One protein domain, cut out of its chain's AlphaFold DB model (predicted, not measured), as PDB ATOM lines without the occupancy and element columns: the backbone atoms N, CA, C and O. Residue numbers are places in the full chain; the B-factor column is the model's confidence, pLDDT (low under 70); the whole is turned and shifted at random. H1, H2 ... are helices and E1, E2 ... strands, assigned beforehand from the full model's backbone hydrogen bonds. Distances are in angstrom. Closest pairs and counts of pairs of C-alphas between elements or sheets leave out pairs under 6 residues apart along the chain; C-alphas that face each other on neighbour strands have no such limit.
ATOM      1  N   VAL A 394       3.942  46.591  68.638       94.88
ATOM      2  CA  VAL A 394       4.729  46.943  69.826       94.88
ATOM      3  C   VAL A 394       5.003  48.441  69.862       94.88
ATOM      4  O   VAL A 394       5.772  48.966  69.057       94.88
ATOM      5  N   HIS A 395       4.449  49.121  70.864       94.81
ATOM      6  CA  HIS A 395       4.776  50.511  71.181       94.81
ATOM      7  C   HIS A 395       5.815  50.522  72.295       94.81
ATOM      8  O   HIS A 395       5.510  50.220  73.449       94.81
ATOM      9  N   GLN A 396       7.063  50.831  71.948       95.44
ATOM     10  CA  GLN A 396       8.194  50.771  72.873       95.44
ATOM     11  C   GLN A 396       8.773  52.154  73.153       95.44
ATOM     12  O   GLN A 396       8.992  52.951  72.240       95.44
ATOM     13  N   ARG A 397       9.174  52.376  74.408       96.12
ATOM     14  CA  ARG A 397      10.081  53.465  74.771       96.12
ATOM     15  C   ARG A 397      11.181  52.968  75.696       96.12
ATOM     16  O   ARG A 397      10.904  52.337  76.712       96.12
ATOM     17  N   ILE A 398      12.425  53.286  75.349       97.19
ATOM     18  CA  ILE A 398      13.610  53.008  76.164       97.19
ATOM     19  C   ILE A 398      14.194  54.342  76.621       97.19
ATOM     20  O   ILE A 398      14.472  55.210  75.799       97.19
ATOM     21  N   TYR A 399      14.351  54.494  77.932       96.75
ATOM     22  CA  TYR A 399      14.935  55.669  78.577       96.75
ATOM     23  C   TYR A 399      16.408  55.437  78.917       96.75
ATOM     24  O   TYR A 399      17.268  56.266  78.632       96.75
ATOM     25  N   THR A 400      16.704  54.277  79.502       95.25
ATOM     26  CA  THR A 400      18.059  53.888  79.887       95.25
ATOM     27  C   THR A 400      18.670  53.021  78.798       95.25
ATOM     28  O   THR A 400      18.160  51.937  78.502       95.25
ATOM     29  N   SER A 401      19.778  53.493  78.222       92.56
ATOM     30  CA  SER A 401      20.551  52.760  77.208       92.56
ATOM     31  C   SER A 401      20.894  51.343  77.678       92.56
ATOM     32  O   SER A 401      21.027  51.116  78.873       92.56
ATOM     33  N   GLU A 402      21.031  50.398  76.745       90.19
ATOM     34  CA  GLU A 402      21.258  48.958  77.007       90.19
ATOM     35  C   GLU A 402      20.067  48.198  77.620       90.19
ATOM     36  O   GLU A 402      20.135  46.981  77.769       90.19
ATOM     37  N   THR A 403      18.951  48.866  77.929       93.12
ATOM     38  CA  THR A 403      17.734  48.160  78.346       93.12
ATOM     39  C   THR A 403      17.102  47.448  77.151       93.12
ATOM     40  O   THR A 403      16.748  48.086  76.159       93.12
ATOM     41  N   VAL A 404      16.935  46.129  77.254       91.81
ATOM     42  CA  VAL A 404      16.297  45.285  76.236       91.81
ATOM     43  C   VAL A 404      15.273  44.379  76.906       91.81
ATOM     44  O   VAL A 404      15.560  43.693  77.884       91.81
ATOM     45  N   PHE A 405      14.063  44.379  76.367       92.25
ATOM     46  CA  PHE A 405      12.994  43.493  76.804       92.25
ATOM     47  C   PHE A 405      13.181  42.075  76.249       92.25
ATOM     48  O   PHE A 405      13.834  41.893  75.220       92.25
ATOM     49  N   PRO A 406      12.604  41.068  76.916       88.94
ATOM     50  CA  PRO A 406      12.706  39.686  76.482       88.94
ATOM     51  C   PRO A 406      11.882  39.449  75.208       88.94
ATOM     52  O   PRO A 406      10.698  39.771  75.133       88.94
ATOM     53  N   GLU A 407      12.515  38.825  74.221       86.25
ATOM     54  CA  GLU A 407      11.933  38.334  72.969       86.25
ATOM     55  C   GLU A 407      12.382  36.884  72.728       86.25
ATOM     56  O   GLU A 407      13.305  36.631  71.944       86.25
ATOM     57  N   PRO A 408      11.764  35.903  73.411       77.12
ATOM     58  CA  PRO A 408      12.155  34.498  73.296       77.12
ATOM     59  C   PRO A 408      12.112  33.968  71.856       77.12
ATOM     60  O   PRO A 408      13.023  33.251  71.451       77.12
ATOM     61  N   GLY A 409      11.135  34.406  71.052       75.19
ATOM     62  CA  GLY A 409      11.029  34.052  69.629       75.19
ATOM     63  C   GLY A 409      12.165  34.583  68.741       75.19
ATOM     64  O   GLY A 409      12.415  34.015  67.684       75.19
ATOM     65  N   ASN A 410      12.901  35.609  69.185       73.44
ATOM     66  CA  ASN A 410      13.994  36.248  68.436       73.44
ATOM     67  C   ASN A 410      15.379  35.953  69.040       73.44
ATOM     68  O   ASN A 410      16.326  36.723  68.860       73.44
ATOM     69  N   GLY A 411      15.510  34.877  69.822       68.75
ATOM     70  CA  GLY A 411      16.782  34.499  70.446       68.75
ATOM     71  C   GLY A 411      17.240  35.437  71.571       68.75
ATOM     72  O   GLY A 411      18.405  35.395  71.963       68.75
ATOM     73  N   ARG A 412      16.343  36.269  72.124       74.88
ATOM     74  CA  ARG A 412      16.609  37.135  73.291       74.88
ATOM     75  C   ARG A 412      15.695  36.769  74.463       74.88
ATOM     76  O   ARG A 412      14.850  37.567  74.854       74.88
ATOM     77  N   PRO A 413      15.823  35.575  75.053       74.69
ATOM     78  CA  PRO A 413      14.839  35.070  76.012       74.69
ATOM     79  C   PRO A 413      14.834  35.780  77.375       74.69
ATOM     80  O   PRO A 413      13.909  35.579  78.153       74.69
ATOM     81  N   VAL A 414      15.850  36.588  77.696       83.00
ATOM     82  CA  VAL A 414      16.010  37.205  79.022       83.00
ATOM     83  C   VAL A 414      16.109  38.727  78.927       83.00
ATOM     84  O   VAL A 414      16.726  39.231  77.987       83.00
ATOM     85  N   PRO A 415      15.539  39.471  79.895       86.19
ATOM     86  CA  PRO A 415      15.649  40.920  79.917       86.19
ATOM     87  C   PRO A 415      17.076  41.372  80.234       86.19
ATOM     88  O   PRO A 415      17.802  40.763  81.030       86.19
ATOM     89  N   LEU A 416      17.422  42.503  79.639       87.56
ATOM     90  CA  LEU A 416      18.640  43.263  79.833       87.56
ATOM     91  C   LEU A 416      18.263  44.597  80.477       87.56
ATOM     92  O   LEU A 416      17.438  45.336  79.946       87.56
ATOM     93  N   PHE A 417      18.828  44.894  81.641       89.38
ATOM     94  CA  PHE A 417      18.585  46.156  82.342       89.38
ATOM     95  C   PHE A 417      19.787  47.071  82.175       89.38
ATOM     96  O   PHE A 417      20.892  46.668  82.529       89.38
ATOM     97  N   GLY A 418      19.580  48.289  81.675       86.94
ATOM     98  CA  GLY A 418      20.661  49.257  81.497       86.94
ATOM     99  C   GLY A 418      21.101  49.975  82.780       86.94
ATOM    100  O   GLY A 418      22.125  50.650  82.789       86.94
ATOM    101  N   GLY A 419      20.346  49.832  83.875       85.94
ATOM    102  CA  GLY A 419      20.641  50.409  85.191       85.94
ATOM    103  C   GLY A 419      20.813  49.371  86.308       85.94
ATOM    104  O   GLY A 419      20.876  48.163  86.074       85.94
ATOM    105  N   GLY A 420      20.884  49.852  87.551       83.25
ATOM    106  CA  GLY A 420      20.848  49.026  88.759       83.25
ATOM    107  C   GLY A 420      22.229  48.652  89.320       83.25
ATOM    108  O   GLY A 420      23.200  49.392  89.137       83.25
ATOM    109  N   PRO A 421      22.360  47.513  90.034       73.44
ATOM    110  CA  PRO A 421      23.545  47.178  90.838       73.44
ATOM    111  C   PRO A 421      24.881  47.229  90.097       73.44
ATOM    112  O   PRO A 421      25.905  47.562  90.691       73.44
ATOM    113  N   ARG A 422      24.888  46.930  88.792       70.81
ATOM    114  CA  ARG A 422      26.110  47.017  87.987       70.81
ATOM    115  C   ARG A 422      26.661  48.430  87.943       70.81
ATOM    116  O   ARG A 422      27.861  48.615  88.117       70.81
ATOM    117  N   LEU A 423      25.805  49.412  87.688       75.06
ATOM    118  CA  LEU A 423      26.214  50.806  87.599       75.06
ATOM    119  C   LEU A 423      26.319  51.427  88.994       75.06
ATOM    120  O   LEU A 423      25.998  52.593  89.164       75.06
ATOM    121  N   ALA A 424      26.715  50.642  90.003       71.06
ATOM    122  CA  ALA A 424      26.712  51.035  91.410       71.06
ATOM    123  C   ALA A 424      25.360  51.624  91.857       71.06
ATOM    124  O   ALA A 424      25.319  52.589  92.613       71.06
ATOM    125  N   GLY A 425      24.262  51.054  91.347       75.94
ATOM    126  CA  GLY A 425      22.905  51.480  91.668       75.94
ATOM    127  C   GLY A 425      22.373  52.665  90.864       75.94
ATOM    128  O   GLY A 425      21.313  53.182  91.196       75.94
ATOM    129  N   LYS A 426      23.074  53.093  89.811       86.19
ATOM    130  CA  LYS A 426      22.636  54.188  88.936       86.19
ATOM    131  C   LYS A 426      21.667  53.719  87.850       86.19
ATOM    132  O   LYS A 426      21.761  52.593  87.360       86.19
ATOM    133  N   PHE A 427      20.810  54.634  87.400       91.50
ATOM    134  CA  PHE A 427      19.840  54.417  86.318       91.50
ATOM    135  C   PHE A 427      19.912  55.566  85.299       91.50
ATOM    136  O   PHE A 427      19.011  56.405  85.238       91.50
ATOM    137  N   PRO A 428      21.009  55.670  84.527       91.88
ATOM    138  CA  PRO A 428      21.237  56.806  83.639       91.88
ATOM    139  C   PRO A 428      20.125  56.926  82.593       91.88
ATOM    140  O   PRO A 428      19.704  55.945  81.985       91.88
ATOM    141  N   GLY A 429      19.620  58.139  82.404       95.00
ATOM    142  CA  GLY A 429      18.528  58.438  81.484       95.00
ATOM    143  C   GLY A 429      17.153  57.931  81.921       95.00
ATOM    144  O   GLY A 429      16.181  58.280  81.263       95.00
ATOM    145  N   ALA A 430      17.024  57.170  83.016       96.31
ATOM    146  CA  ALA A 430      15.731  56.653  83.462       96.31
ATOM    147  C   ALA A 430      14.756  57.780  83.813       96.31
ATOM    148  O   ALA A 430      15.160  58.871  84.229       96.31
ATOM    149  N   LEU A 431      13.461  57.499  83.698       96.50
ATOM    150  CA  LEU A 431      12.417  58.395  84.175       96.50
ATOM    151  C   LEU A 431      12.135  58.108  85.656       96.50
ATOM    152  O   LEU A 431      11.719  57.005  86.005       96.50
ATOM    153  N   ALA A 432      12.354  59.087  86.533       95.69
ATOM    154  CA  ALA A 432      12.086  58.934  87.963       95.69
ATOM    155  C   ALA A 432      10.612  59.233  88.290       95.69
ATOM    156  O   ALA A 432      10.129  60.341  88.032       95.69
ATOM    157  N   LEU A 433       9.914  58.263  88.878       96.12
ATOM    158  CA  LEU A 433       8.490  58.319  89.226       96.12
ATOM    159  C   LEU A 433       8.277  58.389  90.743       96.12
ATOM    160  O   LEU A 433       9.148  58.006  91.521       96.12
ATOM    161  N   GLY A 434       7.101  58.869  91.153       95.12
ATOM    162  CA  GLY A 434       6.711  59.013  92.561       95.12
ATOM    163  C   GLY A 434       7.023  60.397  93.135       95.12
ATOM    164  O   GLY A 434       7.947  61.088  92.695       95.12
ATOM    165  N   VAL A 435       6.235  60.839  94.118       92.81
ATOM    166  CA  VAL A 435       6.264  62.224  94.643       92.81
ATOM    167  C   VAL A 435       7.652  62.625  95.162       92.81
ATOM    168  O   VAL A 435       8.088  63.759  94.970       92.81
ATOM    169  N   ARG A 436       8.389  61.674  95.749       91.38
ATOM    170  CA  ARG A 436       9.755  61.878  96.268       91.38
ATOM    171  C   ARG A 436      10.818  62.051  95.174       91.38
ATOM    172  O   ARG A 436      11.959  62.378  95.486       91.38
ATOM    173  N   SER A 437      10.471  61.867  93.897       92.19
ATOM    174  CA  SER A 437      11.437  61.993  92.799       92.19
ATOM    175  C   SER A 437      12.030  63.400  92.699       92.19
ATOM    176  O   SER A 437      13.212  63.514  92.406       92.19
ATOM    177  N   TYR A 438      11.291  64.467  93.021       89.19
ATOM    178  CA  TYR A 438      11.834  65.833  92.988       89.19
ATOM    179  C   TYR A 438      13.059  66.014  93.899       89.19
ATOM    180  O   TYR A 438      14.100  66.508  93.453       89.19
ATOM    181  N   SER A 439      12.954  65.592  95.163       90.75
ATOM    182  CA  SER A 439      14.073  65.677  96.104       90.75
ATOM    183  C   SER A 439      15.172  64.692  95.723       90.75
ATOM    184  O   SER A 439      16.333  65.085  95.658       90.75
ATOM    185  N   ARG A 440      14.812  63.455  95.351       90.12
ATOM    186  CA  ARG A 440      15.783  62.416  94.982       90.12
ATOM    187  C   ARG A 440      16.641  62.810  93.778       90.12
ATOM    188  O   ARG A 440      17.843  62.584  93.790       90.12
ATOM    189  N   ILE A 441      16.055  63.427  92.751       91.75
ATOM    190  CA  ILE A 441      16.799  63.929  91.585       91.75
ATOM    191  C   ILE A 441      17.780  65.028  92.002       91.75
ATOM    192  O   ILE A 441      18.937  65.006  91.590       91.75
ATOM    193  N   SER A 442      17.334  65.963  92.844       90.62
ATOM    194  CA  SER A 442      18.185  67.049  93.345       90.62
ATOM    195  C   SER A 442      19.364  66.508  94.160       90.62
ATOM    196  O   SER A 442      20.497  66.942  93.974       90.62
ATOM    197  N   GLU A 443      19.115  65.509  95.011       91.06
ATOM    198  CA  GLU A 443      20.146  64.807  95.777       91.06
ATOM    199  C   GLU A 443      21.151  64.092  94.862       91.06
ATOM    200  O   GLU A 443      22.351  64.227  95.076       91.06
ATOM    201  N   ILE A 444      20.689  63.385  93.819       89.62
ATOM    202  CA  ILE A 444      21.562  62.701  92.846       89.62
ATOM    203  C   ILE A 444      22.473  63.696  92.118       89.62
ATOM    204  O   ILE A 444      23.652  63.406  91.922       89.62
ATOM    205  N   ILE A 445      21.947  64.860  91.725       88.44
ATOM    206  CA  ILE A 445      22.719  65.917  91.050       88.44
ATOM    207  C   ILE A 445      23.760  66.533  91.995       88.44
ATOM    208  O   ILE A 445      24.837  66.917  91.549       88.44
ATOM    209  N   ALA A 446      23.458  66.615  93.293       89.44
ATOM    210  CA  ALA A 446      24.373  67.140  94.303       89.44
ATOM    211  C   ALA A 446      25.494  66.157  94.697       89.44
ATOM    212  O   ALA A 446      26.444  66.556  95.376       89.44
ATOM    213  N   LEU A 447      25.406  64.882  94.297       85.25
ATOM    214  CA  LEU A 447      26.487  63.920  94.506       85.25
ATOM    215  C   LEU A 447      27.730  64.311  93.690       85.25
ATOM    216  O   LEU A 447      27.608  64.909  92.621       85.25
ATOM    217  N   PRO A 448      28.940  63.909  94.125       83.50
ATOM    218  CA  PRO A 448      30.124  64.024  93.280       83.50
ATOM    219  C   PRO A 448      29.879  63.365  91.917       83.50
ATOM    220  O   PRO A 448      29.242  62.314  91.850       83.50
ATOM    221  N   GLU A 449      30.418  63.950  90.844       82.62
ATOM    222  CA  GLU A 449      30.159  63.560  89.444       82.62
ATOM    223  C   GLU A 449      30.271  62.043  89.203       82.62
ATOM    224  O   GLU A 449      29.418  61.424  88.569       82.62
ATOM    225  N   MET A 450      31.276  61.408  89.810       74.56
ATOM    226  CA  MET A 450      31.507  59.965  89.718       74.56
ATOM    227  C   MET A 450      30.396  59.091  90.330       74.56
ATOM    228  O   MET A 450      30.336  57.898  90.032       74.56
ATOM    229  N   TYR A 451      29.503  59.645  91.155       76.00
ATOM    230  CA  TYR A 451      28.367  58.970  91.803       76.00
ATOM    231  C   TYR A 451      27.011  59.462  91.286       76.00
ATOM    232  O   TYR A 451      26.064  58.679  91.255       76.00
ATOM    233  N   GLY A 452      26.937  60.702  90.800       83.19
ATOM    234  CA  GLY A 452      25.758  61.224  90.115       83.19
ATOM    235  C   GLY A 452      25.447  60.489  88.804       83.19
ATOM    236  O   GLY A 452      26.262  59.726  88.264       83.19
ATOM    237  N   PHE A 453      24.231  60.704  88.304       90.56
ATOM    238  CA  PHE A 453      23.795  60.339  86.957       90.56
ATOM    239  C   PHE A 453      22.626  61.222  86.526       90.56
ATOM    240  O   PHE A 453      21.905  61.780  87.352       90.56
ATOM    241  N   THR A 454      22.430  61.346  85.217       91.94
ATOM    242  CA  THR A 454      21.302  62.086  84.654       91.94
ATOM    243  C   THR A 454      20.044  61.227  84.661       91.94
ATOM    244  O   THR A 454      20.093  60.031  84.380       91.94
ATOM    245  N   VAL A 455      18.903  61.846  84.948       93.19
ATOM    246  CA  VAL A 455      17.571  61.255  84.768       93.19
ATOM    247  C   VAL A 455      16.861  61.967  83.622       93.19
ATOM    248  O   VAL A 455      17.115  63.147  83.370       93.19
ATOM    249  N   SER A 456      15.970  61.275  82.917       92.31
ATOM    250  CA  SER A 456      15.159  61.914  81.883       92.31
ATOM    251  C   SER A 456      14.062  62.779  82.508       92.31
ATOM    252  O   SER A 456      13.409  62.387  83.478       92.31
ATOM    253  N   ALA A 457      13.832  63.949  81.911       89.25
ATOM    254  CA  ALA A 457      12.642  64.765  82.144       89.25
ATOM    255  C   ALA A 457      11.556  64.542  81.076       89.25
ATOM    256  O   ALA A 457      10.428  64.991  81.259       89.25
ATOM    257  N   ASP A 458      11.885  63.869  79.971       93.44
ATOM    258  CA  ASP A 458      10.994  63.674  78.830       93.44
ATOM    259  C   ASP A 458      10.232  62.340  78.951       93.44
ATOM    260  O   ASP A 458      10.845  61.287  78.737       93.44
ATOM    261  N   PRO A 459       8.914  62.338  79.238       91.94
ATOM    262  CA  PRO A 459       8.090  61.123  79.233       91.94
ATOM    263  C   PRO A 459       7.790  60.584  77.827       91.94
ATOM    264  O   PRO A 459       7.291  59.467  77.677       91.94
ATOM    265  N   GLY A 460       8.095  61.355  76.786       89.44
ATOM    266  CA  GLY A 460       7.884  61.010  75.391       89.44
ATOM    267  C   GLY A 460       6.696  61.667  74.742       89.44
ATOM    268  O   GLY A 460       5.768  62.120  75.407       89.44
ATOM    269  N   SER A 461       6.735  61.677  73.407       85.00
ATOM    270  CA  SER A 461       5.648  62.194  72.581       85.00
ATOM    271  C   SER A 461       4.312  61.576  72.999       85.00
ATOM    272  O   SER A 461       4.189  60.357  73.084       85.00
ATOM    273  N   GLY A 462       3.325  62.426  73.286       84.69
ATOM    274  CA  GLY A 462       1.974  62.013  73.675       84.69
ATOM    275  C   GLY A 462       1.792  61.616  75.144       84.69
ATOM    276  O   GLY A 462       0.649  61.603  75.605       84.69
ATOM    277  N   ASN A 463       2.875  61.372  75.885       93.81
ATOM    278  CA  ASN A 463       2.838  60.994  77.298       93.81
ATOM    279  C   ASN A 463       2.957  62.223  78.198       93.81
ATOM    280  O   ASN A 463       3.456  63.274  77.793       93.81
ATOM    281  N   ARG A 464       2.532  62.091  79.455       95.56
ATOM    282  CA  ARG A 464       2.673  63.161  80.451       95.56
ATOM    283  C   ARG A 464       3.014  62.613  81.825       95.56
ATOM    284  O   ARG A 464       2.660  61.486  82.157       95.56
ATOM    285  N   ILE A 465       3.662  63.447  82.628       95.88
ATOM    286  CA  ILE A 465       3.852  63.212  84.057       95.88
ATOM    287  C   ILE A 465       2.982  64.214  84.796       95.88
ATOM    288  O   ILE A 465       3.044  65.410  84.510       95.88
ATOM    289  N   ASP A 466       2.152  63.734  85.712       94.56
ATOM    290  CA  ASP A 466       1.295  64.610  86.501       94.56
ATOM    291  C   ASP A 466       2.007  65.176  87.743       94.56
ATOM    292  O   ASP A 466       3.191  64.935  87.998       94.56
ATOM    293  N   THR A 467       1.280  65.957  88.543       92.38
ATOM    294  CA  THR A 467       1.818  66.584  89.760       92.38
ATOM    295  C   THR A 467       2.211  65.575  90.839       92.38
ATOM    296  O   THR A 467       3.092  65.873  91.645       92.38
ATOM    297  N   LEU A 468       1.621  64.374  90.830       93.50
ATOM    298  CA  LEU A 468       1.974  63.264  91.719       93.50
ATOM    299  C   LEU A 468       3.123  62.410  91.168       93.50
ATOM    300  O   LEU A 468       3.487  61.403  91.776       93.50
ATOM    301  N   ARG A 469       3.724  62.826  90.047       95.38
ATOM    302  CA  ARG A 469       4.813  62.122  89.362       95.38
ATOM    303  C   ARG A 469       4.402  60.730  88.880       95.38
ATOM    304  O   ARG A 469       5.232  59.819  88.842       95.38
ATOM    305  N   ARG A 470       3.136  60.583  88.486       97.00
ATOM    306  CA  ARG A 470       2.616  59.404  87.786       97.00
ATOM    307  C   ARG A 470       2.837  59.572  86.293       97.00
ATOM    308  O   ARG A 470       2.619  60.660  85.760       97.00
ATOM    309  N   LEU A 471       3.269  58.509  85.622       97.81
ATOM    310  CA  LEU A 471       3.400  58.506  84.167       97.81
ATOM    311  C   LEU A 471       2.069  58.095  83.545       97.81
ATOM    312  O   LEU A 471       1.552  57.030  83.861       97.81
ATOM    313  N   HIS A 472       1.561  58.918  82.637       97.62
ATOM    314  CA  HIS A 472       0.391  58.642  81.812       97.62
ATOM    315  C   HIS A 472       0.844  58.375  80.377       97.62
ATOM    316  O   HIS A 472       1.442  59.253  79.743       97.62
ATOM    317  N   ILE A 473       0.555  57.177  79.877       97.12
ATOM    318  CA  ILE A 473       0.897  56.720  78.530       97.12
ATOM    319  C   ILE A 473      -0.400  56.541  77.755       97.12
ATOM    320  O   ILE A 473      -1.239  55.734  78.144       97.12
ATOM    321  N   LYS A 474      -0.578  57.288  76.666       94.88
ATOM    322  CA  LYS A 474      -1.785  57.163  75.841       94.88
ATOM    323  C   LYS A 474      -1.791  55.835  75.098       94.88
ATOM    324  O   LYS A 474      -0.765  55.440  74.542       94.88
ATOM    325  N   LEU A 475      -2.950  55.191  75.048       93.56
ATOM    326  CA  LEU A 475      -3.148  54.012  74.220       93.56
ATOM    327  C   LEU A 475      -3.587  54.415  72.799       93.56
ATOM    328  O   LEU A 475      -4.327  55.391  72.642       93.56
ATOM    329  N   PRO A 476      -3.133  53.699  71.748       91.94
ATOM    330  CA  PRO A 476      -3.665  53.867  70.396       91.94
ATOM    331  C   PRO A 476      -5.166  53.592  70.400       91.94
ATOM    332  O   PRO A 476      -5.580  52.647  71.054       91.94
ATOM    333  N   VAL A 477      -5.974  54.392  69.706       93.06
ATOM    334  CA  VAL A 477      -7.443  54.246  69.686       93.06
ATOM    335  C   VAL A 477      -7.868  53.158  68.702       93.06
ATOM    336  O   VAL A 477      -7.319  53.078  67.605       93.06
ATOM    337  N   GLY A 478      -8.888  52.373  69.057       93.69
ATOM    338  CA  GLY A 478      -9.478  51.362  68.177       93.69
ATOM    339  C   GLY A 478      -8.645  50.087  68.045       93.69
ATOM    340  O   GLY A 478      -8.893  49.288  67.145       93.69
ATOM    341  N   SER A 479      -7.671  49.888  68.931       93.75
ATOM    342  CA  SER A 479      -6.832  48.694  68.979       93.75
ATOM    343  C   SER A 479      -7.213  47.830  70.178       93.75
ATOM    344  O   SER A 479      -7.755  48.295  71.173       93.75
ATOM    345  N   GLU A 480      -6.904  46.549  70.114       94.56
ATOM    346  CA  GLU A 480      -7.040  45.648  71.245       94.56
ATOM    347  C   GLU A 480      -5.765  45.722  72.100       94.56
ATOM    348  O   GLU A 480      -4.688  45.357  71.636       94.56
ATOM    349  N   PHE A 481      -5.848  46.226  73.334       94.25
ATOM    350  CA  PHE A 481      -4.744  46.207  74.297       94.25
ATOM    351  C   PHE A 481      -4.598  44.806  74.891       94.25
ATOM    352  O   PHE A 481      -5.537  44.285  75.490       94.25
ATOM    353  N   LEU A 482      -3.411  44.218  74.736       93.75
ATOM    354  CA  LEU A 482      -3.130  42.834  75.121       93.75
ATOM    355  C   LEU A 482      -2.270  42.750  76.381       93.75
ATOM    356  O   LEU A 482      -2.545  41.973  77.292       93.75
ATOM    357  N   TYR A 483      -1.183  43.523  76.410       94.88
ATOM    358  CA  TYR A 483      -0.117  43.331  77.385       94.88
ATOM    359  C   TYR A 483       0.703  44.600  77.574       94.88
ATOM    360  O   TYR A 483       0.987  45.328  76.619       94.88
ATOM    361  N   PHE A 484       1.132  44.845  78.805       95.88
ATOM    362  CA  PHE A 484       2.055  45.913  79.155       95.88
ATOM    363  C   PHE A 484       3.204  45.344  79.977       95.88
ATOM    364  O   PHE A 484       2.973  44.615  80.936       95.88
ATOM    365  N   GLU A 485       4.439  45.701  79.641       96.12
ATOM    366  CA  GLU A 485       5.615  45.351  80.440       96.12
ATOM    367  C   GLU A 485       6.552  46.545  80.596       96.12
ATOM    368  O   GLU A 485       6.653  47.407  79.721       96.12
ATOM    369  N   MET A 486       7.259  46.596  81.721       97.06
ATOM    370  CA  MET A 486       8.176  47.684  82.041       97.06
ATOM    371  C   MET A 486       9.403  47.210  82.807       97.06
ATOM    372  O   MET A 486       9.322  46.393  83.724       97.06
ATOM    373  N   ALA A 487      10.543  47.779  82.430       96.56
ATOM    374  CA  ALA A 487      11.809  47.601  83.111       96.56
ATOM    375  C   ALA A 487      11.975  48.727  84.134       96.56
ATOM    376  O   ALA A 487      12.031  49.907  83.771       96.56
ATOM    377  N   LEU A 488      12.056  48.358  85.407       95.25
ATOM    378  CA  LEU A 488      12.095  49.276  86.541       95.25
ATOM    379  C   LEU A 488      13.273  48.943  87.449       95.25
ATOM    380  O   LEU A 488      13.797  47.827  87.430       95.25
ATOM    381  N   GLY A 489      13.670  49.901  88.273       92.50
ATOM    382  CA  GLY A 489      14.593  49.649  89.360       92.50
ATOM    383  C   GLY A 489      14.349  50.561  90.544       92.50
ATOM    384  O   GLY A 489      13.931  51.711  90.390       92.50
ATOM    385  N   ASP A 490      14.635  50.018  91.718       87.50
ATOM    386  CA  ASP A 490      14.550  50.716  92.987       87.50
ATOM    387  C   ASP A 490      15.843  50.532  93.793       87.50
ATOM    388  O   ASP A 490      16.091  49.514  94.451       87.50
ATOM    389  N   LEU A 491      16.728  51.517  93.674       78.88
ATOM    390  CA  LEU A 491      17.945  51.590  94.465       78.88
ATOM    391  C   LEU A 491      18.174  53.046  94.856       78.88
ATOM    392  O   LEU A 491      18.247  53.939  94.010       78.88
ATOM    393  N   ASP A 492      18.267  53.284  96.157       75.38
ATOM    394  CA  ASP A 492      18.550  54.598  96.706       75.38
ATOM    395  C   ASP A 492      20.046  54.883  96.607       75.38
ATOM    396  O   ASP A 492      20.828  54.522  97.486       75.38
ATOM    397  N   SER A 493      20.438  55.518  95.507       72.38
ATOM    398  CA  SER A 493      21.819  55.856  95.171       72.38
ATOM    399  C   SER A 493      22.348  57.125  95.855       72.38
ATOM    400  O   SER A 493      23.475  57.517  95.563       72.38
ATOM    401  N   THR A 494      21.574  57.804  96.718       73.88
ATOM    402  CA  THR A 494      22.017  59.070  97.349       73.88
ATOM    403  C   THR A 494      22.808  58.862  98.632       73.88
ATOM    404  O   THR A 494      23.467  59.778  99.125       73.88
ATOM    405  N   CYS A 495      22.847  57.630  99.140       72.31
ATOM    406  CA  CYS A 495      23.703  57.270 100.256       72.31
ATOM    407  C   CYS A 495      25.104  56.853  99.775       72.31
ATOM    408  O   CYS A 495      25.279  55.786  99.190       72.31
ATOM    409  N   LEU A 496      26.133  57.640 100.105       67.62
ATOM    410  CA  LEU A 496      27.540  57.314  99.809       67.62
ATOM    411  C   LEU A 496      28.152  56.275 100.771       67.62
ATOM    412  O   LEU A 496      29.373  56.147 100.861       67.62
ATOM    413  N   THR A 497      27.325  55.530 101.505       65.19
ATOM    414  CA  THR A 497      27.799  54.392 102.296       65.19
ATOM    415  C   THR A 497      27.740  53.119 101.463       65.19
ATOM    416  O   THR A 497      26.843  52.933 100.638       65.19
ATOM    417  N   TRP A 498      28.722  52.243 101.666       58.38
ATOM    418  CA  TRP A 498      28.668  50.895 101.123       58.38
ATOM    419  C   TRP A 498      27.591  50.114 101.876       58.38
ATOM    420  O   TRP A 498      27.671  49.972 103.098       58.38
ATOM    421  N   ASN A 499      26.588  49.599 101.170       56.31
ATOM    422  CA  ASN A 499      25.617  48.697 101.780       56.31
ATOM    423  C   ASN A 499      26.219  47.314 102.056       56.31
ATOM    424  O   ASN A 499      27.338  46.992 101.648       56.31
ATOM    425  N   LYS A 500      25.425  46.458 102.715       51.78
ATOM    426  CA  LYS A 500      25.757  45.051 102.992       51.78
ATOM    427  C   LYS A 500      26.140  44.237 101.744       51.78
ATOM    428  O   LYS A 500      26.800  43.213 101.879       51.78
ATOM    429  N   ASP A 501      25.767  44.706 100.555       47.94
ATOM    430  CA  ASP A 501      26.047  44.058  99.274       47.94
ATOM    431  C   ASP A 501      27.316  44.621  98.588       47.94
ATOM    432  O   ASP A 501      27.702  44.167  97.506       47.94
ATOM    433  N   GLY A 502      27.992  45.597  99.209       51.84
ATOM    434  CA  GLY A 502      29.220  46.201  98.698       51.84
ATOM    435  C   GLY A 502      29.001  47.079  97.464       51.84
ATOM    436  O   GLY A 502      29.882  47.113  96.599       51.84
ATOM    437  N   TYR A 503      27.847  47.756  97.384       56.75
ATOM    438  CA  TYR A 503      27.533  48.836  96.437       56.75
ATOM    439  C   TYR A 503      27.266  50.147  97.186       56.75
ATOM    440  O   TYR A 503      26.938  50.117  98.371       56.75
ATOM    441  N   PHE A 504      27.382  51.285  96.500       59.34
ATOM    442  CA  PHE A 504      26.876  52.555  97.023       59.34
ATOM    443  C   PHE A 504      25.346  52.554  97.019       59.34
ATOM    444  O   PHE A 504      24.724  51.985  96.119       59.34
ATOM    445  N   GLY A 505      24.749  53.192  98.021       66.00
ATOM    446  CA  GLY A 505      23.303  53.289  98.164       66.00
ATOM    447  C   GLY A 505      22.673  52.155  98.968       66.00
ATOM    448  O   GLY A 505      23.357  51.237  99.406       66.00
ATOM    449  N   ARG A 506      21.355  52.183  99.164       72.69
ATOM    450  CA  ARG A 506      20.575  51.112  99.826       72.69
ATOM    451  C   ARG A 506      19.486  50.589  98.890       72.69
ATOM    452  O   ARG A 506      19.109  51.282  97.951       72.69
ATOM    453  N   SER A 507      18.985  49.375  99.127       73.31
ATOM    454  CA  SER A 507      17.726  48.954  98.497       73.31
ATOM    455  C   SER A 507      16.649  49.974  98.857       73.31
ATOM    456  O   SER A 507      16.593  50.391 100.018       73.31
ATOM    457  N   GLY A 508      15.845  50.394  97.885       78.50
ATOM    458  CA  GLY A 508      14.670  51.189  98.207       78.50
ATOM    459  C   GLY A 508      13.520  50.316  98.701       78.50
ATOM    460  O   GLY A 508      13.687  49.126  98.996       78.50
ATOM    461  N   SER A 509      12.367  50.952  98.854       86.69
ATOM    462  CA  SER A 509      11.126  50.330  99.317       86.69
ATOM    463  C   SER A 509       9.943  50.695  98.421       86.69
ATOM    464  O   SER A 509       8.831  50.891  98.915       86.69
ATOM    465  N   ALA A 510      10.200  50.922  97.139       91.62
ATOM    466  CA  ALA A 510       9.209  51.369  96.190       91.62
ATOM    467  C   ALA A 510       8.271  50.230  95.789       91.62
ATOM    468  O   ALA A 510       8.670  49.084  95.570       91.62
ATOM    469  N   GLU A 511       7.005  50.587  95.637       94.69
ATOM    470  CA  GLU A 511       5.969  49.724  95.085       94.69
ATOM    471  C   GLU A 511       5.315  50.439  93.905       94.69
ATOM    472  O   GLU A 511       5.332  51.671  93.826       94.69
ATOM    473  N   VAL A 512       4.738  49.678  92.976       96.25
ATOM    474  CA  VAL A 512       4.066  50.236  91.799       96.25
ATOM    475  C   VAL A 512       2.628  49.756  91.701       96.25
ATOM    476  O   VAL A 512       2.342  48.563  91.809       96.25
ATOM    477  N   ASN A 513       1.743  50.710  91.414       96.06
ATOM    478  CA  ASN A 513       0.400  50.466  90.918       96.06
ATOM    479  C   ASN A 513       0.339  50.771  89.418       96.06
ATOM    480  O   ASN A 513       0.947  51.736  88.941       96.06
ATOM    481  N   ILE A 514      -0.424  49.972  88.678       95.88
ATOM    482  CA  ILE A 514      -0.686  50.194  87.254       95.88
ATOM    483  C   ILE A 514      -2.186  50.204  87.033       95.88
ATOM    484  O   ILE A 514      -2.882  49.284  87.462       95.88
ATOM    485  N   TYR A 515      -2.661  51.202  86.302       94.88
ATOM    486  CA  TYR A 515      -4.067  51.357  85.970       94.88
ATOM    487  C   TYR A 515      -4.245  51.471  84.461       94.88
ATOM    488  O   TYR A 515      -3.444  52.122  83.793       94.88
ATOM    489  N   LEU A 516      -5.332  50.908  83.948       94.50
ATOM    490  CA  LEU A 516      -5.975  51.414  82.744       94.50
ATOM    491  C   LEU A 516      -6.972  52.484  83.187       94.50
ATOM    492  O   LEU A 516      -7.760  52.246  84.098       94.50
ATOM    493  N   ARG A 517      -6.926  53.667  82.585       94.44
ATOM    494  CA  ARG A 517      -7.749  54.805  82.996       94.44
ATOM    495  C   ARG A 517      -8.346  55.504  81.789       94.44
ATOM    496  O   ARG A 517      -7.629  55.746  80.825       94.44
ATOM    497  N   ASN A 518      -9.602  55.931  81.899       93.00
ATOM    498  CA  ASN A 518     -10.189  56.867  80.947       93.00
ATOM    499  C   ASN A 518     -10.752  58.088  81.685       93.00
ATOM    500  O   ASN A 518     -11.861  58.045  82.222       93.00
ATOM    501  N   PRO A 519     -10.036  59.227  81.686       87.25
ATOM    502  CA  PRO A 519     -10.501  60.433  82.365       87.25
ATOM    503  C   PRO A 519     -11.829  60.992  81.829       87.25
ATOM    504  O   PRO A 519     -12.443  61.821  82.498       87.25
ATOM    505  N   ARG A 520     -12.251  60.592  80.622       89.12
ATOM    506  CA  ARG A 520     -13.484  61.055  79.970       89.12
ATOM    507  C   ARG A 520     -14.680  60.141  80.242       89.12
ATOM    508  O   ARG A 520     -15.807  60.572  80.016       89.12
ATOM    509  N   GLN A 521     -14.457  58.925  80.742       87.44
ATOM    510  CA  GLN A 521     -15.508  57.933  80.962       87.44
ATOM    511  C   GLN A 521     -15.424  57.334  82.377       87.44
ATOM    512  O   GLN A 521     -14.674  56.385  82.616       87.44
ATOM    513  N   PRO A 522     -16.214  57.856  83.335       78.94
ATOM    514  CA  PRO A 522     -16.300  57.291  84.678       78.94
ATOM    515  C   PRO A 522     -16.673  55.800  84.647       78.94
ATOM    516  O   PRO A 522     -17.591  55.405  83.931       78.94
ATOM    517  N   GLY A 523     -15.980  54.979  85.443       79.38
ATOM    518  CA  GLY A 523     -16.221  53.530  85.543       79.38
ATOM    519  C   GLY A 523     -15.386  52.659  84.598       79.38
ATOM    520  O   GLY A 523     -15.427  51.440  84.727       79.38
ATOM    521  N   ARG A 524     -14.599  53.261  83.698       83.19
ATOM    522  CA  ARG A 524     -13.647  52.544  82.831       83.19
ATOM    523  C   ARG A 524     -12.284  52.291  83.486       83.19
ATOM    524  O   ARG A 524     -11.478  51.519  82.976       83.19
ATOM    525  N   ASP A 525     -12.035  52.935  84.622       88.81
ATOM    526  CA  ASP A 525     -10.786  52.805  85.362       88.81
ATOM    527  C   ASP A 525     -10.653  51.387  85.937       88.81
ATOM    528  O   ASP A 525     -11.527  50.897  86.653       88.81
ATOM    529  N   CYS A 526      -9.537  50.732  85.637       89.81
ATOM    530  CA  CYS A 526      -9.246  49.364  86.030       89.81
ATOM    531  C   CYS A 526      -7.838  49.279  86.625       89.81
ATOM    532  O   CYS A 526      -6.863  49.715  86.014       89.81
ATOM    533  N   LEU A 527      -7.726  48.698  87.819       91.50
ATOM    534  CA  LEU A 527      -6.445  48.388  88.445       91.50
ATOM    535  C   LEU A 527      -5.880  47.104  87.827       91.50
ATOM    536  O   LEU A 527      -6.480  46.040  87.946       91.50
ATOM    537  N   LEU A 528      -4.724  47.213  87.176       91.94
ATOM    538  CA  LEU A 528      -4.040  46.097  86.518       91.94
ATOM    539  C   LEU A 528      -2.994  45.436  87.424       91.94
ATOM    540  O   LEU A 528      -2.783  44.227  87.343       91.94
ATOM    541  N   LEU A 529      -2.337  46.226  88.279       91.56
ATOM    542  CA  LEU A 529      -1.370  45.763  89.276       91.56
ATOM    543  C   LEU A 529      -1.450  46.646  90.510       91.56
ATOM    544  O   LEU A 529      -1.485  47.867  90.372       91.56
ATOM    545  N   ALA A 530      -1.434  46.033  91.688       91.19
ATOM    546  CA  ALA A 530      -1.514  46.720  92.968       91.19
ATOM    547  C   ALA A 530      -0.284  46.402  93.822       91.19
ATOM    548  O   ALA A 530       0.072  45.235  93.952       91.19
ATOM    549  N   ASN A 531       0.319  47.433  94.416       90.62
ATOM    550  CA  ASN A 531       1.386  47.366  95.418       90.62
ATOM    551  C   ASN A 531       2.535  46.411  95.060       90.62
ATOM    552  O   ASN A 531       3.100  45.751  95.931       90.62
ATOM    553  N   ALA A 532       2.893  46.311  93.778       91.94
ATOM    554  CA  ALA A 532       3.942  45.390  93.372       91.94
ATOM    555  C   ALA A 532       5.308  45.927  93.795       91.94
ATOM    556  O   ALA A 532       5.716  47.000  93.342       91.94
ATOM    557  N   ASN A 533       6.015  45.172  94.634       91.94
ATOM    558  CA  ASN A 533       7.375  45.494  95.044       91.94
ATOM    559  C   ASN A 533       8.298  45.645  93.823       91.94
ATOM    560  O   ASN A 533       8.238  44.861  92.869       91.94
ATOM    561  N   VAL A 534       9.160  46.659  93.848       91.50
ATOM    562  CA  VAL A 534      10.153  46.881  92.799       91.50
ATOM    563  C   VAL A 534      11.510  46.387  93.284       91.50
ATOM    564  O   VAL A 534      12.161  47.005  94.119       91.50
ATOM    565  N   GLY A 535      11.992  45.283  92.715       86.88
ATOM    566  CA  GLY A 535      13.387  44.887  92.879       86.88
ATOM    567  C   GLY A 535      14.350  45.938  92.306       86.88
ATOM    568  O   GLY A 535      13.995  46.739  91.445       86.88
ATOM    569  N   MET A 536      15.625  45.917  92.704       84.31
ATOM    570  CA  MET A 536      16.552  46.981  92.266       84.31
ATOM    571  C   MET A 536      16.755  47.066  90.747       84.31
ATOM    572  O   MET A 536      17.210  48.084  90.242       84.31
ATOM    573  N   ALA A 537      16.514  45.970  90.033       88.75
ATOM    574  CA  ALA A 537      16.347  45.953  88.589       88.75
ATOM    575  C   ALA A 537      15.466  44.747  88.247       88.75
ATOM    576  O   ALA A 537      15.856  43.594  88.480       88.75
ATOM    577  N   CYS A 538      14.265  45.007  87.752       91.44
ATOM    578  CA  CYS A 538      13.286  43.975  87.467       91.44
ATOM    579  C   CYS A 538      12.415  44.325  86.260       91.44
ATOM    580  O   CYS A 538      12.398  45.451  85.756       91.44
ATOM    581  N   LEU A 539      11.696  43.306  85.802       93.75
ATOM    582  CA  LEU A 539      10.626  43.406  84.827       93.75
ATOM    583  C   LEU A 539       9.305  43.157  85.561       93.75
ATOM    584  O   LEU A 539       9.171  42.139  86.242       93.75
ATOM    585  N   LEU A 540       8.356  44.080  85.424       95.00
ATOM    586  CA  LEU A 540       6.965  43.898  85.842       95.00
ATOM    587  C   LEU A 540       6.072  43.966  84.611       95.00
ATOM    588  O   LEU A 540       6.395  44.663  83.646       95.00
ATOM    589  N   ALA A 541       4.959  43.242  84.635       94.38
ATOM    590  CA  ALA A 541       4.080  43.153  83.485       94.38
ATOM    591  C   ALA A 541       2.636  42.839  83.868       94.38
ATOM    592  O   ALA A 541       2.379  42.209  84.885       94.38
ATOM    593  N   VAL A 542       1.693  43.264  83.036       93.31
ATOM    594  CA  VAL A 542       0.258  43.089  83.264       93.31
ATOM    595  C   VAL A 542      -0.488  42.843  81.967       93.31
ATOM    596  O   VAL A 542      -0.091  43.318  80.904       93.31
ATOM    597  N   SER A 543      -1.627  42.173  82.102       93.00
ATOM    598  CA  SER A 543      -2.664  42.095  81.074       93.00
ATOM    599  C   SER A 543      -3.979  42.641  81.630       93.00
ATOM    600  O   SER A 543      -4.170  42.628  82.853       93.00
ATOM    601  N   PRO A 544      -4.921  43.055  80.772       89.38
ATOM    602  CA  PRO A 544      -6.289  43.333  81.194       89.38
ATOM    603  C   PRO A 544      -6.959  42.129  81.878       89.38
ATOM    604  O   PRO A 544      -6.622  40.984  81.548       89.38
ATOM    605  N   PRO A 545      -7.940  42.351  82.778       82.50
ATOM    606  CA  PRO A 545      -8.636  41.280  83.504       82.50
ATOM    607  C   PRO A 545      -9.216  40.190  82.591       82.50
ATOM    608  O   PRO A 545      -8.966  38.997  82.775       82.50
ATOM    609  N   ASP A 546      -9.895  40.586  81.519       81.06
ATOM    610  CA  ASP A 546     -10.501  39.624  80.592       81.06
ATOM    611  C   ASP A 546      -9.489  39.044  79.590       81.06
ATOM    612  O   ASP A 546      -9.717  38.012  78.959       81.06
ATOM    613  N   GLY A 547      -8.283  39.606  79.569       80.19
ATOM    614  CA  GLY A 547      -7.161  39.242  78.715       80.19
ATOM    615  C   GLY A 547      -6.892  40.269  77.636       80.19
ATOM    616  O   GLY A 547      -5.730  40.487  77.312       80.19
ATOM    617  N   THR A 548      -7.935  40.948  77.169       85.44
ATOM    618  CA  THR A 548      -7.831  42.035  76.204       85.44
ATOM    619  C   THR A 548      -8.859  43.128  76.490       85.44
ATOM    620  O   THR A 548      -9.876  42.873  77.136       85.44
ATOM    621  N   VAL A 549      -8.582  44.363  76.060       91.00
ATOM    622  CA  VAL A 549      -9.530  45.489  76.123       91.00
ATOM    623  C   VAL A 549      -9.442  46.301  74.839       91.00
ATOM    624  O   VAL A 549      -8.356  46.711  74.440       91.00
ATOM    625  N   MET A 550     -10.587  46.579  74.217       93.38
ATOM    626  CA  MET A 550     -10.660  47.520  73.102       93.38
ATOM    627  C   MET A 550     -10.421  48.940  73.594       93.38
ATOM    628  O   MET A 550     -11.153  49.423  74.455       93.38
ATOM    629  N   THR A 551      -9.415  49.606  73.043       93.06
ATOM    630  CA  THR A 551      -9.009  50.948  73.448       93.06
ATOM    631  C   THR A 551      -9.892  52.015  72.811       93.06
ATOM    632  O   THR A 551     -10.176  52.010  71.611       93.06
ATOM    633  N   GLU A 552     -10.307  52.974  73.623       93.69
ATOM    634  CA  GLU A 552     -11.139  54.104  73.226       93.69
ATOM    635  C   GLU A 552     -10.367  55.422  73.312       93.69
ATOM    636  O   GLU A 552      -9.264  55.515  73.861       93.69
ATOM    637  N   GLU A 553     -10.948  56.479  72.746       93.25
ATOM    638  CA  GLU A 553     -10.350  57.803  72.827       93.25
ATOM    639  C   GLU A 553     -10.226  58.255  74.293       93.25
ATOM    640  O   GLU A 553     -11.212  58.390  75.019       93.25
ATOM    641  N   GLY A 554      -8.994  58.538  74.717       92.38
ATOM    642  CA  GLY A 554      -8.689  58.974  76.080       92.38
ATOM    643  C   GLY A 554      -8.235  57.863  77.024       92.38
ATOM    644  O   GLY A 554      -7.896  58.189  78.161       92.38
ATOM    645  N   ASP A 555      -8.176  56.605  76.574       94.94
ATOM    646  CA  ASP A 555      -7.581  55.526  77.363       94.94
ATOM    647  C   ASP A 555      -6.071  55.758  77.568       94.94
ATOM    648  O   ASP A 555      -5.308  56.039  76.635       94.94
ATOM    649  N   GLU A 556      -5.634  55.633  78.819       96.12
ATOM    650  CA  GLU A 556      -4.249  55.792  79.255       96.12
ATOM    651  C   GLU A 556      -3.841  54.621  80.164       96.12
ATOM    652  O   GLU A 556      -4.601  54.206  81.040       96.12
ATOM    653  N   ILE A 557      -2.603  54.139  80.021       97.06
ATOM    654  CA  ILE A 557      -1.927  53.383  81.079       97.06
ATOM    655  C   ILE A 557      -1.307  54.383  82.050       97.06
ATOM    656  O   ILE A 557      -0.548  55.266  81.646       97.06
ATOM    657  N   VAL A 558      -1.611  54.235  83.336       97.38
ATOM    658  CA  VAL A 558      -1.068  55.076  84.404       97.38
ATOM    659  C   VAL A 558      -0.162  54.240  85.291       97.38
ATOM    660  O   VAL A 558      -0.604  53.247  85.862       97.38
ATOM    661  N   ILE A 559       1.093  54.664  85.424       97.94
ATOM    662  CA  ILE A 559       2.081  54.052  86.314       97.94
ATOM    663  C   ILE A 559       2.273  54.969  87.515       97.94
ATOM    664  O   ILE A 559       2.680  56.126  87.375       97.94
ATOM    665  N   GLU A 560       2.007  54.437  88.697       97.25
ATOM    666  CA  GLU A 560       2.137  55.141  89.963       97.25
ATOM    667  C   GLU A 560       3.162  54.430  90.841       97.25
ATOM    668  O   GLU A 560       2.980  53.270  91.190       97.25
ATOM    669  N   ALA A 561       4.226  55.140  91.211       96.19
ATOM    670  CA  ALA A 561       5.159  54.688  92.234       96.19
ATOM    671  C   ALA A 561       4.705  55.197  93.608       96.19
ATOM    672  O   ALA A 561       4.485  56.400  93.789       96.19
ATOM    673  N   VAL A 562       4.595  54.284  94.570       93.50
ATOM    674  CA  VAL A 562       4.246  54.563  95.965       93.50
ATOM    675  C   VAL A 562       5.379  54.135  96.901       93.50
ATOM    676  O   VAL A 562       6.300  53.417  96.508       93.50
ATOM    677  N   ARG A 563       5.314  54.609  98.153       89.75
ATOM    678  CA  ARG A 563       6.307  54.445  99.241       89.75
ATOM    679  C   ARG A 563       7.686  55.073  99.003       89.75
ATOM    680  O   ARG A 563       8.203  55.711  99.922       89.75
ATOM    681  N   ASP A 564       8.254  54.956  97.806       91.50
ATOM    682  CA  ASP A 564       9.532  55.572  97.431       91.50
ATOM    683  C   ASP A 564       9.585  55.972  95.936       91.50
ATOM    684  O   ASP A 564       8.546  56.210  95.316       91.50
ATOM    685  N   VAL A 565      10.788  56.143  95.379       92.62
ATOM    686  CA  VAL A 565      11.044  56.534  93.984       92.62
ATOM    687  C   VAL A 565      11.372  55.310  93.144       92.62
ATOM    688  O   VAL A 565      12.234  54.523  93.513       92.62
ATOM    689  N   VAL A 566      10.763  55.208  91.963       95.31
ATOM    690  CA  VAL A 566      11.106  54.175  90.974       95.31
ATOM    691  C   VAL A 566      11.797  54.805  89.777       95.31
ATOM    692  O   VAL A 566      11.367  55.849  89.284       95.31
ATOM    693  N   PHE A 567      12.833  54.147  89.264       95.69
ATOM    694  CA  PHE A 567      13.501  54.518  88.022       95.69
ATOM    695  C   PHE A 567      13.013  53.635  86.871       95.69
ATOM    696  O   PHE A 567      13.373  52.462  86.765       95.69
ATOM    697  N   LEU A 568      12.191  54.206  85.990       97.44
ATOM    698  CA  LEU A 568      11.692  53.547  84.786       97.44
ATOM    699  C   LEU A 568      12.744  53.595  83.676       97.44
ATOM    700  O   LEU A 568      13.025  54.650  83.106       97.44
ATOM    701  N   MET A 569      13.302  52.429  83.356       97.50
ATOM    702  CA  MET A 569      14.307  52.247  82.306       97.50
ATOM    703  C   MET A 569      13.677  52.122  80.915       97.50
ATOM    704  O   MET A 569      14.287  52.518  79.923       97.50
ATOM    705  N   GLY A 570      12.452  51.603  80.826       97.62
ATOM    706  CA  GLY A 570      11.703  51.481  79.577       97.62
ATOM    707  C   GLY A 570      10.363  50.778  79.765       97.62
ATOM    708  O   GLY A 570      10.125  50.176  80.812       97.62
ATOM    709  N   TYR A 571       9.508  50.824  78.744       97.75
ATOM    710  CA  TYR A 571       8.248  50.074  78.686       97.75
ATOM    711  C   TYR A 571       7.925  49.586  77.269       97.75
ATOM    712  O   TYR A 571       8.439  50.121  76.278       97.75
ATOM    713  N   ARG A 572       7.023  48.602  77.189       96.69
ATOM    714  CA  ARG A 572       6.351  48.147  75.969       96.69
ATOM    715  C   ARG A 572       4.853  48.000  76.201       96.69
ATOM    716  O   ARG A 572       4.432  47.445  77.213       96.69
ATOM    717  N   ILE A 573       4.072  48.456  75.232       96.25
ATOM    718  CA  ILE A 573       2.641  48.176  75.114       96.25
ATOM    719  C   ILE A 573       2.451  47.317  73.873       96.25
ATOM    720  O   ILE A 573       2.955  47.657  72.802       96.25
ATOM    721  N   TYR A 574       1.709  46.231  74.024       95.81
ATOM    722  CA  TYR A 574       1.326  45.352  72.933       95.81
ATOM    723  C   TYR A 574      -0.144  45.571  72.614       95.81
ATOM    724  O   TYR A 574      -1.005  45.441  73.492       95.81
ATOM    725  N   THR A 575      -0.415  45.901  71.357       95.75
ATOM    726  CA  THR A 575      -1.770  46.063  70.833       95.75
ATOM    727  C   THR A 575      -1.974  45.218  69.587       95.75
ATOM    728  O   THR A 575      -1.011  44.895  68.902       95.75
ATOM    729  N   LYS A 576      -3.213  44.905  69.235       94.56
ATOM    730  CA  LYS A 576      -3.559  44.279  67.955       94.56
ATOM    731  C   LYS A 576      -4.603  45.121  67.239       94.56
ATOM    732  O   LYS A 576      -5.466  45.707  67.889       94.56
ATOM    733  N   ASP A 577      -4.509  45.227  65.919       88.69
ATOM    734  CA  ASP A 577      -5.565  45.890  65.156       88.69
ATOM    735  C   ASP A 577      -6.836  45.050  65.224       88.69
ATOM    736  O   ASP A 577      -6.786  43.822  65.114       88.69
ATOM    737  N   ASN A 578      -7.980  45.712  65.382       77.31
ATOM    738  CA  ASN A 578      -9.251  45.021  65.279       77.31
ATOM    739  C   ASN A 578      -9.478  44.636  63.811       77.31
ATOM    740  O   ASN A 578      -9.832  45.478  62.984       77.31
TER     741      ASN A 578
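What this domain is: This is residues 394 to 578 of the 580 residues of an uncharacterized protein of Candidatus Wallbacteria bacterium HGW-Wallbacteria-1 (UniProt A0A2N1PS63). Amid much loop, two twisted sheets lie face to face as a sandwich, E1, E2, E4, E7, E9 over E3, E8, E5, E6, and short H1 grazes the first. It is a jelly roll, nested antiparallel pairs wound over both sheets: E2 with E9, E3 with E8, E4 with E7, E5 with E6. The printed part has 185 residues, 72 in one named helix and nine strands, in the order E1 E2 H1 E3 E4 E5 E6 E7 E8 E9; it is mostly strand and compact, radius of gyration of the C-alphas 16.6 A, spanning 52 by 40 by 27 A.

Where its parts are: Find C-alpha 394 at (4.729, 46.943, 69.826), where E1, 394 to 398, begins. Then come E2, 431 to 433; H1, 437 to 446; E3, 471 to 474; E4, 479 to 489, 29.6 A; E5, 511 to 517; E6, 526 to 533; E7, 538 to 542; E8, 556 to 562. E9, 566 to 577, runs 31.8 A to (-5.565, 45.890, 65.156).

How they stand to each other: Beside E9, find E1 and E2 on one side, N 397 to O 571 3.0 A and N 433 to O 566 2.8 A, and E4 on the other, N 485 to O 572 3.0 A. E7 neighbours E4, N 486 to O 540 2.9 A. In the other sheet, N 473 to O 557, E3 to E8, is 2.8 A; N 513 to O 560, E5 to E8, 2.9 A; and N 514 to O 529, in the hairpin E5 and E6, 2.9 A. H1 has every O i to N i+4 pair within hydrogen-bond range.

The domain as a whole: The farthest C-alphas, of Thr 497 and Asn 578, are 53.2 A apart. The printed part has no cut; links E1 to E2, H1 to E3, E4 to E5 and E7 to E8 are long. Look for pLDDT under 70 at residues 411 and 496 to 505.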